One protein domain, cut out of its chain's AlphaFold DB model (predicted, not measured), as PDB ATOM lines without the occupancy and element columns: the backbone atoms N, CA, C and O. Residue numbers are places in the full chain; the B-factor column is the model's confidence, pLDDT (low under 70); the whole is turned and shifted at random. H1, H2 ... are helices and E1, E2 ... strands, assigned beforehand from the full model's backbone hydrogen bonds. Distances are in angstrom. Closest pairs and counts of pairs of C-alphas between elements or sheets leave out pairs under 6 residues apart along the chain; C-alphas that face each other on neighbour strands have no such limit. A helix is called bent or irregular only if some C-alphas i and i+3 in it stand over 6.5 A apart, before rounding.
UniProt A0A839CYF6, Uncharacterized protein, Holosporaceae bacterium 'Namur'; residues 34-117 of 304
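Overview. This is residues 34 to 117 of the 304 residues of an uncharacterized protein of Holosporaceae bacterium 'Namur' (UniProt A0A839CYF6). One strongly twisted antiparallel sheet makes the core, with the long hairpin of E3 and E4 running along the longest axis and the short helix H1 on the sheet. The opening stretch with the short strand E1 passes on the other side of the sheet from H1, apart from its strands, and E6 runs beside E2 at the edge away from E5. The printed part has 84 residues with one named helix and six named strands, in the order E1, E2, E3, E4, E5, H1, E6; the sheet's order is E5, E4, E3, E2, E6, and the class is mostly strand. It is only just compact, close to loose, with a radius of gyration of the C-alphas of 13.7 A, and its outline is elongated, with spans of 47 by 27 by 22 A.

Along the chain. The printed part begins at Tyr 34, and its first named element is E1, residues 42 to 44, from C-alpha 42 at (420.966, 402.552, 626.255) over 7.0 A. E2, residues 56 to 62, measures 18.1 A from first to last C-alpha. E3, residues 68 to 78, measures 32.2 A and ends with C-alpha 78 at (435.297, 407.912, 652.327). E4, residues 81 to 91, measures 29.7 A and bends by 50 degrees at residue 84. E5, residues 96 to 100, measures 12.7 A. H1, residues 103 to 109, measures 9.9 A and is not bent. E6, residues 113 to 115, measures 6.3 A and ends with C-alpha 115 at (406.338, 406.408, 635.768).

Arrangement. The sheet is strongly twisted, its C-alphas lying up to 6.3 A off the best plane, and from edge to edge its strands' lines turn by 110 degrees. E2, E3, E4 and E5 form a meander, each strand the antiparallel neighbour of the one before. E3 and E4 are a hairpin at 161 degrees between their directions, with N 72 and O 88 at 2.8 A and N 83 and O 76 at 2.7 A, within hydrogen-bond range. E2 and E3 are a hairpin at 157 degrees, with N 61 and O 69 at 2.8 A and N 58 and O 71 at 2.9 A. E4 and E5 are a hairpin at 138 degrees, with N 89 and O 98 at 2.8 A. E5 is an edge strand, and so is E6, the antiparallel neighbour of E2 at 123 degrees, with N 62 and O 113 at 2.7 A. H1 is on the sheet, with 12 pairs of C-alphas within 10 A made by its residues 103 to 107. Its closest C-alphas to E4 are those of Ile 103 and Tyr 87, 6.7 A apart, and to E5 those of Tyr 106 and Val 100, 7.3 A apart. In H1 every O i to N i+4 pair is within hydrogen-bond range. E1 pairs with no named strand, and it is apart from E2, E3, E4, E5, E6 and H1.

Size, cuts and confidence. The two C-alphas farthest apart are those of Pro 36 and Lys 80, at 48.2 A, while the C-alphas of Tyr 34 and Glu 117, the first and last printed, are 18.8 A apart. The printed part has no cut. The link from E1 to E2 is long, with 11 residues between them, and the other links are tight. The mean pLDDT of the printed part is 80.9. The model's confidence is under 70 at 23 residues, namely 34 to 40, 47 to 55, 77 to 79 and 81 to 84.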
ATOM      1  N   TYR A  34     409.316 410.772 620.288       52.97
ATOM      2  CA  TYR A  34     410.682 410.296 620.283       52.97
ATOM      3  C   TYR A  34     411.399 410.759 619.012       52.97
ATOM      4  O   TYR A  34     410.773 410.770 617.944       52.97
ATOM      5  N   PRO A  35     412.700 411.098 619.087       52.69
ATOM      6  CA  PRO A  35     413.494 411.354 617.890       52.69
ATOM      7  C   PRO A  35     413.273 410.215 616.874       52.69
ATOM      8  O   PRO A  35     413.139 409.061 617.294       52.69
ATOM      9  N   PRO A  36     413.158 410.514 615.566       51.56
ATOM     10  CA  PRO A  36     412.915 409.494 614.548       51.56
ATOM     11  C   PRO A  36     413.946 408.371 614.701       51.56
ATOM     12  O   PRO A  36     415.129 408.645 614.578       51.56
ATOM     13  N   TYR A  37     413.472 407.159 615.028       47.94
ATOM     14  CA  TYR A  37     414.218 405.909 615.260       47.94
ATOM     15  C   TYR A  37     415.605 406.099 615.923       47.94
ATOM     16  O   TYR A  37     416.576 406.414 615.244       47.94
ATOM     17  N   PRO A  38     415.746 405.908 617.245       54.53
ATOM     18  CA  PRO A  38     416.725 406.652 618.028       54.53
ATOM     19  C   PRO A  38     418.183 406.287 617.697       54.53
ATOM     20  O   PRO A  38     418.537 405.116 617.531       54.53
ATOM     21  N   ASP A  39     419.054 407.294 617.729       59.16
ATOM     22  CA  ASP A  39     420.511 407.125 617.830       59.16
ATOM     23  C   ASP A  39     420.923 406.486 619.173       59.16
ATOM     24  O   ASP A  39     422.000 405.905 619.302       59.16
ATOM     25  N   VAL A  40     420.040 406.550 620.176       66.38
ATOM     26  CA  VAL A  40     420.287 406.110 621.551       66.38
ATOM     27  C   VAL A  40     419.563 404.801 621.868       66.38
ATOM     28  O   VAL A  40     418.337 404.713 621.788       66.38
ATOM     29  N   TRP A  41     420.329 403.800 622.305       82.56
ATOM     30  CA  TRP A  41     419.829 402.453 622.623       82.56
ATOM     31  C   TRP A  41     420.058 402.019 624.065       82.56
ATOM     32  O   TRP A  41     419.515 401.005 624.491       82.56
ATOM     33  N   GLY A  42     420.816 402.790 624.834       88.44
ATOM     34  CA  GLY A  42     420.966 402.552 626.255       88.44
ATOM     35  C   GLY A  42     422.141 403.294 626.867       88.44
ATOM     36  O   GLY A  42     422.947 403.904 626.163       88.44
ATOM     37  N   TYR A  43     422.224 403.201 628.186       87.69
ATOM     38  CA  TYR A  43     423.254 403.808 629.012       87.69
ATOM     39  C   TYR A  43     423.782 402.795 630.012       87.69
ATOM     40  O   TYR A  43     423.003 402.072 630.634       87.69
ATOM     41  N   ASP A  44     425.099 402.819 630.189       85.75
ATOM     42  CA  ASP A  44     425.783 402.258 631.345       85.75
ATOM     43  C   ASP A  44     426.261 403.426 632.214       85.75
ATOM     44  O   ASP A  44     427.145 404.190 631.815       85.75
ATOM     45  N   ILE A  45     425.615 403.626 633.363       80.44
ATOM     46  CA  ILE A  45     425.923 404.734 634.279       80.44
ATOM     47  C   ILE A  45     427.026 404.388 635.286       80.44
ATOM     48  O   ILE A  45     427.358 405.236 636.119       80.44
ATOM     49  N   SER A  46     427.616 403.189 635.215       71.06
ATOM     50  CA  SER A  46     428.791 402.849 636.028       71.06
ATOM     51  C   SER A  46     429.945 403.834 635.778       71.06
ATOM     52  O   SER A  46     430.574 404.304 636.725       71.06
ATOM     53  N   GLU A  47     430.123 404.276 634.530       59.44
ATOM     54  CA  GLU A  47     431.152 405.244 634.119       59.44
ATOM     55  C   GLU A  47     430.872 406.693 634.536       59.44
ATOM     56  O   GLU A  47     431.785 407.517 634.614       59.44
ATOM     57  N   VAL A  48     429.607 407.041 634.780       57.19
ATOM     58  CA  VAL A  48     429.195 408.426 635.067       57.19
ATOM     59  C   VAL A  48     429.603 408.840 636.487       57.19
ATOM     60  O   VAL A  48     429.562 410.021 636.837       57.19
ATOM     61  N   THR A  49     430.032 407.891 637.326       52.53
ATOM     62  CA  THR A  49     430.216 408.124 638.761       52.53
ATOM     63  C   THR A  49     431.600 407.733 639.265       52.53
ATOM     64  O   THR A  49     432.307 406.905 638.699       52.53
ATOM     65  N   THR A  50     432.056 408.424 640.312       47.44
ATOM     66  CA  THR A  50     433.441 408.345 640.780       47.44
ATOM     67  C   THR A  50     433.714 407.014 641.480       47.44
ATOM     68  O   THR A  50     433.244 406.841 642.596       47.44
ATOM     69  N   ARG A  51     434.496 406.133 640.832       44.94
ATOM     70  CA  ARG A  51     435.289 404.965 641.311       44.94
ATOM     71  C   ARG A  51     434.663 403.905 642.243       44.94
ATOM     72  O   ARG A  51     435.152 402.785 642.217       44.94
ATOM     73  N   ASP A  52     433.586 404.180 642.972       51.28
ATOM     74  CA  ASP A  52     433.037 403.270 643.988       51.28
ATOM     75  C   ASP A  52     431.736 402.556 643.575       51.28
ATOM     76  O   ASP A  52     431.111 401.914 644.415       51.28
ATOM     77  N   ASN A  53     431.331 402.611 642.297       52.59
ATOM     78  CA  ASN A  53     430.299 401.747 641.684       52.59
ATOM     79  C   ASN A  53     428.950 401.622 642.437       52.59
ATOM     80  O   ASN A  53     428.206 400.662 642.235       52.59
ATOM     81  N   LYS A  54     428.592 402.582 643.300       64.50
ATOM     82  CA  LYS A  54     427.355 402.540 644.109       64.50
ATOM     83  C   LYS A  54     426.246 403.440 643.580       64.50
ATOM     84  O   LYS A  54     425.323 403.781 644.322       64.50
ATOM     85  N   SER A  55     426.337 403.800 642.308       67.38
ATOM     86  CA  SER A  55     425.312 404.575 641.629       67.38
ATOM     87  C   SER A  55     424.213 403.670 641.126       67.38
ATOM     88  O   SER A  55     424.464 402.577 640.616       67.38
ATOM     89  N   SER A  56     422.982 404.125 641.306       79.00
ATOM     90  CA  SER A  56     421.807 403.357 640.931       79.00
ATOM     91  C   SER A  56     420.718 404.272 640.411       79.00
ATOM     92  O   SER A  56     420.478 405.327 641.005       79.00
ATOM     93  N   PHE A  57     420.015 403.830 639.373       77.94
ATOM     94  CA  PHE A  57     418.698 404.364 639.059       77.94
ATOM     95  C   PHE A  57     417.784 404.219 640.281       77.94
ATOM     96  O   PHE A  57     417.676 403.134 640.853       77.94
ATOM     97  N   SER A  58     417.182 405.322 640.718       83.75
ATOM     98  CA  SER A  58     416.291 405.360 641.886       83.75
ATOM     99  C   SER A  58     414.829 405.552 641.494       83.75
ATOM    100  O   SER A  58     413.947 404.944 642.099       83.75
ATOM    101  N   SER A  59     414.573 406.383 640.484       91.38
ATOM    102  CA  SER A  59     413.233 406.675 639.980       91.38
ATOM    103  C   SER A  59     413.265 406.971 638.487       91.38
ATOM    104  O   SER A  59     414.279 407.412 637.944       91.38
ATOM    105  N   VAL A  60     412.115 406.792 637.842       94.12
ATOM    106  CA  VAL A  60     411.921 407.088 636.425       94.12
ATOM    107  C   VAL A  60     410.735 408.031 636.259       94.12
ATOM    108  O   VAL A  60     409.714 407.902 636.942       94.12
ATOM    109  N   TYR A  61     410.871 408.985 635.345       96.00
ATOM    110  CA  TYR A  61     409.850 409.972 635.033       96.00
ATOM    111  C   TYR A  61     409.670 410.128 633.520       96.00
ATOM    112  O   TYR A  61     410.575 409.832 632.742       96.00
ATOM    113  N   LYS A  62     408.508 410.629 633.104       95.50
ATOM    114  CA  LYS A  62     408.204 411.058 631.738       95.50
ATOM    115  C   LYS A  62     408.116 412.581 631.705       95.50
ATOM    116  O   LYS A  62     407.389 413.188 632.491       95.50
ATOM    117  N   ALA A  63     408.865 413.197 630.800       94.81
ATOM    118  CA  ALA A  63     408.802 414.628 630.535       94.81
ATOM    119  C   ALA A  63     407.693 414.960 629.519       94.81
ATOM    120  O   ALA A  63     407.259 414.109 628.737       94.81
ATOM    121  N   LEU A  64     407.252 416.224 629.482       91.25
ATOM    122  CA  LEU A  64     406.199 416.689 628.561       91.25
ATOM    123  C   LEU A  64     406.561 416.498 627.079       91.25
ATOM    124  O   LEU A  64     405.687 416.208 626.257       91.25
ATOM    125  N   ASN A  65     407.848 416.625 626.744       88.31
ATOM    126  CA  ASN A  65     408.377 416.375 625.401       88.31
ATOM    127  C   ASN A  65     408.414 414.878 625.034       88.31
ATOM    128  O   ASN A  65     408.722 414.550 623.894       88.31
ATOM    129  N   GLY A  66     408.062 413.984 625.963       88.88
ATOM    130  CA  GLY A  66     408.095 412.537 625.788       88.88
ATOM    131  C   GLY A  66     409.391 411.878 626.250       88.88
ATOM    132  O   GLY A  66     409.465 410.653 626.177       88.88
ATOM    133  N   ASP A  67     410.377 412.637 626.741       92.19
ATOM    134  CA  ASP A  67     411.625 412.043 627.210       92.19
ATOM    135  C   ASP A  67     411.432 411.182 628.463       92.19
ATOM    136  O   ASP A  67     410.579 411.470 629.307       92.19
ATOM    137  N   ILE A  68     412.228 410.118 628.570       94.25
ATOM    138  CA  ILE A  68     412.326 409.305 629.777       94.25
ATOM    139  C   ILE A  68     413.485 409.842 630.602       94.25
ATOM    140  O   ILE A  68     414.636 409.851 630.173       94.25
ATOM    141  N   VAL A  69     413.167 410.305 631.802       94.88
ATOM    142  CA  VAL A  69     414.115 410.928 632.713       94.88
ATOM    143  C   VAL A  69     414.406 409.968 633.851       94.88
ATOM    144  O   VAL A  69     413.520 409.605 634.624       94.88
ATOM    145  N   PHE A  70     415.665 409.574 633.960       93.81
ATOM    146  CA  PHE A  70     416.172 408.726 635.021       93.81
ATOM    147  C   PHE A  70     416.787 409.576 636.127       93.81
ATOM    148  O   PHE A  70     417.705 410.361 635.889       93.81
ATOM    149  N   GLU A  71     416.307 409.385 637.350       93.19
ATOM    150  CA  GLU A  71     416.991 409.851 638.550       93.19
ATOM    151  C   GLU A  71     418.068 408.831 638.921       93.19
ATOM    152  O   GLU A  71     417.789 407.645 639.110       93.19
ATOM    153  N   VAL A  72     419.304 409.304 639.014       89.69
ATOM    154  CA  VAL A  72     420.474 408.514 639.384       89.69
ATOM    155  C   VAL A  72     420.999 409.031 640.713       89.69
ATOM    156  O   VAL A  72     421.378 410.197 640.844       89.69
ATOM    157  N   LEU A  73     421.042 408.149 641.703       86.25
ATOM    158  CA  LEU A  73     421.605 408.447 643.011       86.25
ATOM    159  C   LEU A  73     423.091 408.073 643.026       86.25
ATOM    160  O   LEU A  73     423.417 406.889 643.061       86.25
ATOM    161  N   ASP A  74     423.976 409.072 643.035       81.75
ATOM    162  CA  ASP A  74     425.428 408.914 643.198       81.75
ATOM    163  C   ASP A  74     425.787 409.010 644.690       81.75
ATOM    164  O   ASP A  74     425.697 410.078 645.313       81.75
ATOM    165  N   LYS A  75     426.160 407.870 645.282       75.12
ATOM    166  CA  LYS A  75     426.565 407.760 646.691       75.12
ATOM    167  C   LYS A  75     428.083 407.727 646.798       75.12
ATOM    168  O   LYS A  75     428.707 406.725 646.452       75.12
ATOM    169  N   ARG A  76     428.674 408.779 647.365       72.56
ATOM    170  CA  ARG A  76     430.133 408.882 647.541       72.56
ATOM    171  C   ARG A  76     430.541 408.567 648.968       72.56
ATOM    172  O   ARG A  76     429.984 409.154 649.895       72.56
ATOM    173  N   TYR A  77     431.528 407.697 649.143       66.31
ATOM    174  CA  TYR A  77     432.024 407.258 650.447       66.31
ATOM    175  C   TYR A  77     433.491 407.673 650.649       66.31
ATOM    176  O   TYR A  77     434.242 407.815 649.691       66.31
ATOM    177  N   ASN A  78     433.896 407.902 651.898       69.25
ATOM    178  CA  ASN A  78     435.297 407.912 652.327       69.25
ATOM    179  C   ASN A  78     435.494 406.830 653.398       69.25
ATOM    180  O   ASN A  78     434.554 406.135 653.784       69.25
ATOM    181  N   GLU A  79     436.708 406.747 653.940       65.62
ATOM    182  CA  GLU A  79     437.064 405.856 655.054       65.62
ATOM    183  C   GLU A  79     436.172 406.028 656.302       65.62
ATOM    184  O   GLU A  79     436.118 405.141 657.148       65.62
ATOM    185  N   LYS A  80     435.443 407.148 656.424       70.50
ATOM    186  CA  LYS A  80     434.538 407.463 657.542       70.50
ATOM    187  C   LYS A  80     433.055 407.227 657.218       70.50
ATOM    188  O   LYS A  80     432.210 407.490 658.071       70.50
ATOM    189  N   GLY A  81     432.722 406.739 656.021       67.94
ATOM    190  CA  GLY A  81     431.348 406.460 655.591       67.94
ATOM    191  C   GLY A  81     430.857 407.354 654.451       67.94
ATOM    192  O   GLY A  81     431.639 407.867 653.654       67.94
ATOM    193  N   LEU A  82     429.533 407.485 654.313       68.31
ATOM    194  CA  LEU A  82     428.908 408.257 653.233       68.31
ATOM    195  C   LEU A  82     429.236 409.751 653.389       68.31
ATOM    196  O   LEU A  82     428.887 410.365 654.392       68.31
ATOM    197  N   ILE A  83     429.866 410.337 652.374       68.38
ATOM    198  CA  ILE A  83     430.246 411.753 652.330       68.38
ATOM    199  C   ILE A  83     429.076 412.601 651.842       68.38
ATOM    200  O   ILE A  83     428.753 413.632 652.428       68.38
ATOM    201  N   LYS A  84     428.487 412.209 650.708       69.12
ATOM    202  CA  LYS A  84     427.517 413.030 649.986       69.12
ATOM    203  C   LYS A  84     426.663 412.155 649.076       69.12
ATOM    204  O   LYS A  84     427.191 411.306 648.361       69.12
ATOM    205  N   ASN A  85     425.360 412.423 649.084       75.31
ATOM    206  CA  ASN A  85     424.463 412.018 648.010       75.31
ATOM    207  C   ASN A  85     424.458 413.126 646.959       75.31
ATOM    208  O   ASN A  85     424.261 414.298 647.298       75.31
ATOM    209  N   LYS A  86     424.666 412.756 645.702       82.88
ATOM    210  CA  LYS A  86     424.407 413.616 644.553       82.88
ATOM    211  C   LYS A  86     423.284 413.004 643.732       82.88
ATOM    212  O   LYS A  86     423.237 411.789 643.561       82.88
ATOM    213  N   TYR A  87     422.392 413.851 643.240       89.19
ATOM    214  CA  TYR A  87     421.376 413.443 642.286       89.19
ATOM    215  C   TYR A  87     421.855 413.848 640.901       89.19
ATOM    216  O   TYR A  87     422.190 415.010 640.666       89.19
ATOM    217  N   LEU A  88     421.908 412.878 640.001       90.69
ATOM    218  CA  LEU A  88     422.097 413.120 638.582       90.69
ATOM    219  C   LEU A  88     420.776 412.830 637.876       90.69
ATOM    220  O   LEU A  88     420.040 411.915 638.246       90.69
ATOM    221  N   ILE A  89     420.489 413.616 636.854       93.25
ATOM    222  CA  ILE A  89     419.368 413.421 635.951       93.25
ATOM    223  C   ILE A  89     419.932 412.972 634.616       93.25
ATOM    224  O   ILE A  89     420.688 413.713 633.996       93.25
ATOM    225  N   LEU A  90     419.552 411.775 634.178       92.19
ATOM    226  CA  LEU A  90     419.818 411.282 632.832       92.19
ATOM    227  C   LEU A  90     418.548 411.432 631.990       92.19
ATOM    228  O   LEU A  90     417.545 410.761 632.230       92.19
ATOM    229  N   LYS A  91     418.612 412.296 630.981       92.69
ATOM    230  CA  LYS A  91     417.584 412.456 629.952       92.69
ATOM    231  C   LYS A  91     417.847 411.443 628.841       92.69
ATOM    232  O   LYS A  91     418.817 411.598 628.098       92.69
ATOM    233  N   PHE A  92     417.062 410.369 628.788       91.44
ATOM    234  CA  PHE A  92     417.393 409.166 628.025       91.44
ATOM    235  C   PHE A  92     417.476 409.426 626.520       91.44
ATOM    236  O   PHE A  92     418.465 409.056 625.905       91.44
ATOM    237  N   PHE A  93     416.488 410.066 625.900       89.62
ATOM    238  CA  PHE A  93     416.533 410.325 624.457       89.62
ATOM    239  C   PHE A  93     417.361 411.555 624.102       89.62
ATOM    240  O   PHE A  93     417.964 411.575 623.031       89.62
ATOM    241  N   GLU A  94     417.425 412.569 624.973       88.69
ATOM    242  CA  GLU A  94     418.329 413.708 624.755       88.69
ATOM    243  C   GLU A  94     419.810 413.332 624.921       88.69
ATOM    244  O   GLU A  94     420.686 414.034 624.413       88.69
ATOM    245  N   GLY A  95     420.097 412.261 625.663       85.88
ATOM    246  CA  GLY A  95     421.440 411.800 625.997       85.88
ATOM    247  C   GLY A  95     422.273 412.777 626.805       85.88
ATOM    248  O   GLY A  95     423.499 412.803 626.681       85.88
ATOM    249  N   LYS A  96     421.611 413.572 627.645       87.50
ATOM    250  CA  LYS A  96     422.250 414.537 628.539       87.50
ATOM    251  C   LYS A  96     422.169 414.065 629.978       87.50
ATOM    252  O   LYS A  96     421.123 413.592 630.420       87.50
ATOM    253  N   THR A  97     423.257 414.285 630.705       88.75
ATOM    254  CA  THR A  97     423.311 414.105 632.153       88.75
ATOM    255  C   THR A  97     423.563 415.449 632.816       88.75
ATOM    256  O   THR A  97     424.474 416.169 632.406       88.75
ATOM    257  N   GLU A  98     422.793 415.781 633.845       90.94
ATOM    258  CA  GLU A  98     422.997 416.989 634.648       90.94
ATOM    259  C   GLU A  98     422.944 416.688 636.146       90.94
ATOM    260  O   GLU A  98     422.182 415.837 636.598       90.94
ATOM    261  N   GLU A  99     423.792 417.363 636.922       90.75
ATOM    262  CA  GLU A  99     423.759 417.295 638.385       90.75
ATOM    263  C   GLU A  99     422.698 418.261 638.910       90.75
ATOM    264  O   GLU A  99     422.624 419.408 638.466       90.75
ATOM    265  N   VAL A 100     421.888 417.801 639.865       91.56
ATOM    266  CA  VAL A 100     420.836 418.611 640.483       91.56
ATOM    267  C   VAL A 100     420.979 418.608 642.000       91.56
ATOM    268  O   VAL A 100     421.156 417.566 642.633       91.56
ATOM    269  N   ASP A 101     420.860 419.790 642.602       87.62
ATOM    270  CA  ASP A 101     420.959 419.941 644.057       87.62
ATOM    271  C   ASP A 101     419.688 419.467 644.777       87.62
ATOM    272  O   ASP A 101     419.747 418.927 645.883       87.62
ATOM    273  N   ASN A 102     418.519 419.658 644.154       91.12
ATOM    274  CA  ASN A 102     417.227 419.284 644.723       91.12
ATOM    275  C   ASN A 102     416.322 418.629 643.677       91.12
ATOM    276  O   ASN A 102     415.679 419.298 642.866       91.12
ATOM    277  N   ILE A 103     416.216 417.303 643.770       92.75
ATOM    278  CA  ILE A 103     415.411 416.487 642.863       92.75
ATOM    279  C   ILE A 103     413.922 416.868 642.863       92.75
ATOM    280  O   ILE A 103     413.294 416.898 641.811       92.75
ATOM    281  N   LYS A 104     413.347 417.234 644.018       93.94
ATOM    282  CA  LYS A 104     411.920 417.594 644.117       93.94
ATOM    283  C   LYS A 104     411.619 418.901 643.393       93.94
ATOM    284  O   LYS A 104     410.598 419.001 642.715       93.94
ATOM    285  N   THR A 105     412.499 419.889 643.548       95.88
ATOM    286  CA  THR A 105     412.400 421.161 642.826       95.88
ATOM    287  C   THR A 105     412.525 420.921 641.327       95.88
ATOM    288  O   THR A 105     411.643 421.339 640.582       95.88
ATOM    289  N   TYR A 106     413.528 420.143 640.907       95.12
ATOM    290  CA  TYR A 106     413.744 419.808 639.502       95.12
ATOM    291  C   TYR A 106     412.528 419.118 638.860       95.12
ATOM    292  O   TYR A 106     412.077 419.538 637.795       95.12
ATOM    293  N   ILE A 107     411.951 418.107 639.525       96.12
ATOM    294  CA  ILE A 107     410.737 417.403 639.067       96.12
ATOM    295  C   ILE A 107     409.582 418.385 638.860       96.12
ATOM    296  O   ILE A 107     408.901 418.329 637.835       96.12
ATOM    297  N   LYS A 108     409.366 419.293 639.820       96.56
ATOM    298  CA  LYS A 108     408.275 420.271 639.771       96.56
ATOM    299  C   LYS A 108     408.477 421.295 638.654       96.56
ATOM    300  O   LYS A 108     407.541 421.565 637.912       96.56
ATOM    301  N   GLU A 109     409.676 421.856 638.531       96.25
ATOM    302  CA  GLU A 109     409.998 422.881 637.527       96.25
ATOM    303  C   GLU A 109     409.943 422.334 636.097       96.25
ATOM    304  O   GLU A 109     409.512 423.036 635.184       96.25
ATOM    305  N   ASN A 110     410.307 421.062 635.907       95.94
ATOM    306  CA  ASN A 110     410.289 420.400 634.603       95.94
ATOM    307  C   ASN A 110     408.979 419.646 634.311       95.94
ATOM    308  O   ASN A 110     408.866 419.018 633.259       95.94
ATOM    309  N   ASN A 111     407.981 419.722 635.202       95.88
ATOM    310  CA  ASN A 111     406.690 419.031 635.078       95.88
ATOM    311  C   ASN A 111     406.845 417.529 634.779       95.88
ATOM    312  O   ASN A 111     406.211 416.998 633.865       95.88
ATOM    313  N   LEU A 112     407.726 416.854 635.520       96.88
ATOM    314  CA  LEU A 112     408.001 415.435 635.319       96.88
ATOM    315  C   LEU A 112     406.925 414.565 635.972       96.88
ATOM    316  O   LEU A 112     406.648 414.683 637.168       96.88
ATOM    317  N   GLU A 113     406.353 413.649 635.196       96.62
ATOM    318  CA  GLU A 113     405.390 412.660 635.677       96.62
ATOM    319  C   GLU A 113     406.124 411.386 636.086       96.62
ATOM    320  O   GLU A 113     406.856 410.808 635.288       96.62
ATOM    321  N   ARG A 114     405.945 410.920 637.324       95.56
ATOM    322  CA  ARG A 114     406.563 409.661 637.753       95.56
ATOM    323  C   ARG A 114     405.936 408.493 636.998       95.56
ATOM    324  O   ARG A 114     404.719 408.329 637.031       95.56
ATOM    325  N   ILE A 115     406.774 407.654 636.398       93.88
ATOM    326  CA  ILE A 115     406.338 406.408 635.768       93.88
ATOM    327  C   ILE A 115     406.855 405.218 636.565       93.88
ATOM    328  O   ILE A 115     407.924 405.266 637.175       93.88
ATOM    329  N   TYR A 116     406.062 404.155 636.577       88.88
ATOM    330  CA  TYR A 116     406.402 402.913 637.250       88.88
ATOM    331  C   TYR A 116     406.763 401.865 636.212       88.88
ATOM    332  O   TYR A 116     406.141 401.782 635.153       88.88
ATOM    333  N   GLU A 117     407.769 401.066 636.534       87.38
ATOM    334  CA  GLU A 117     408.094 399.891 635.748       87.38
ATOM    335  C   GLU A 117     406.943 398.881 635.832       87.38
ATOM    336  O   GLU A 117     406.352 398.668 636.894       87.38
TER     337      GLU A 117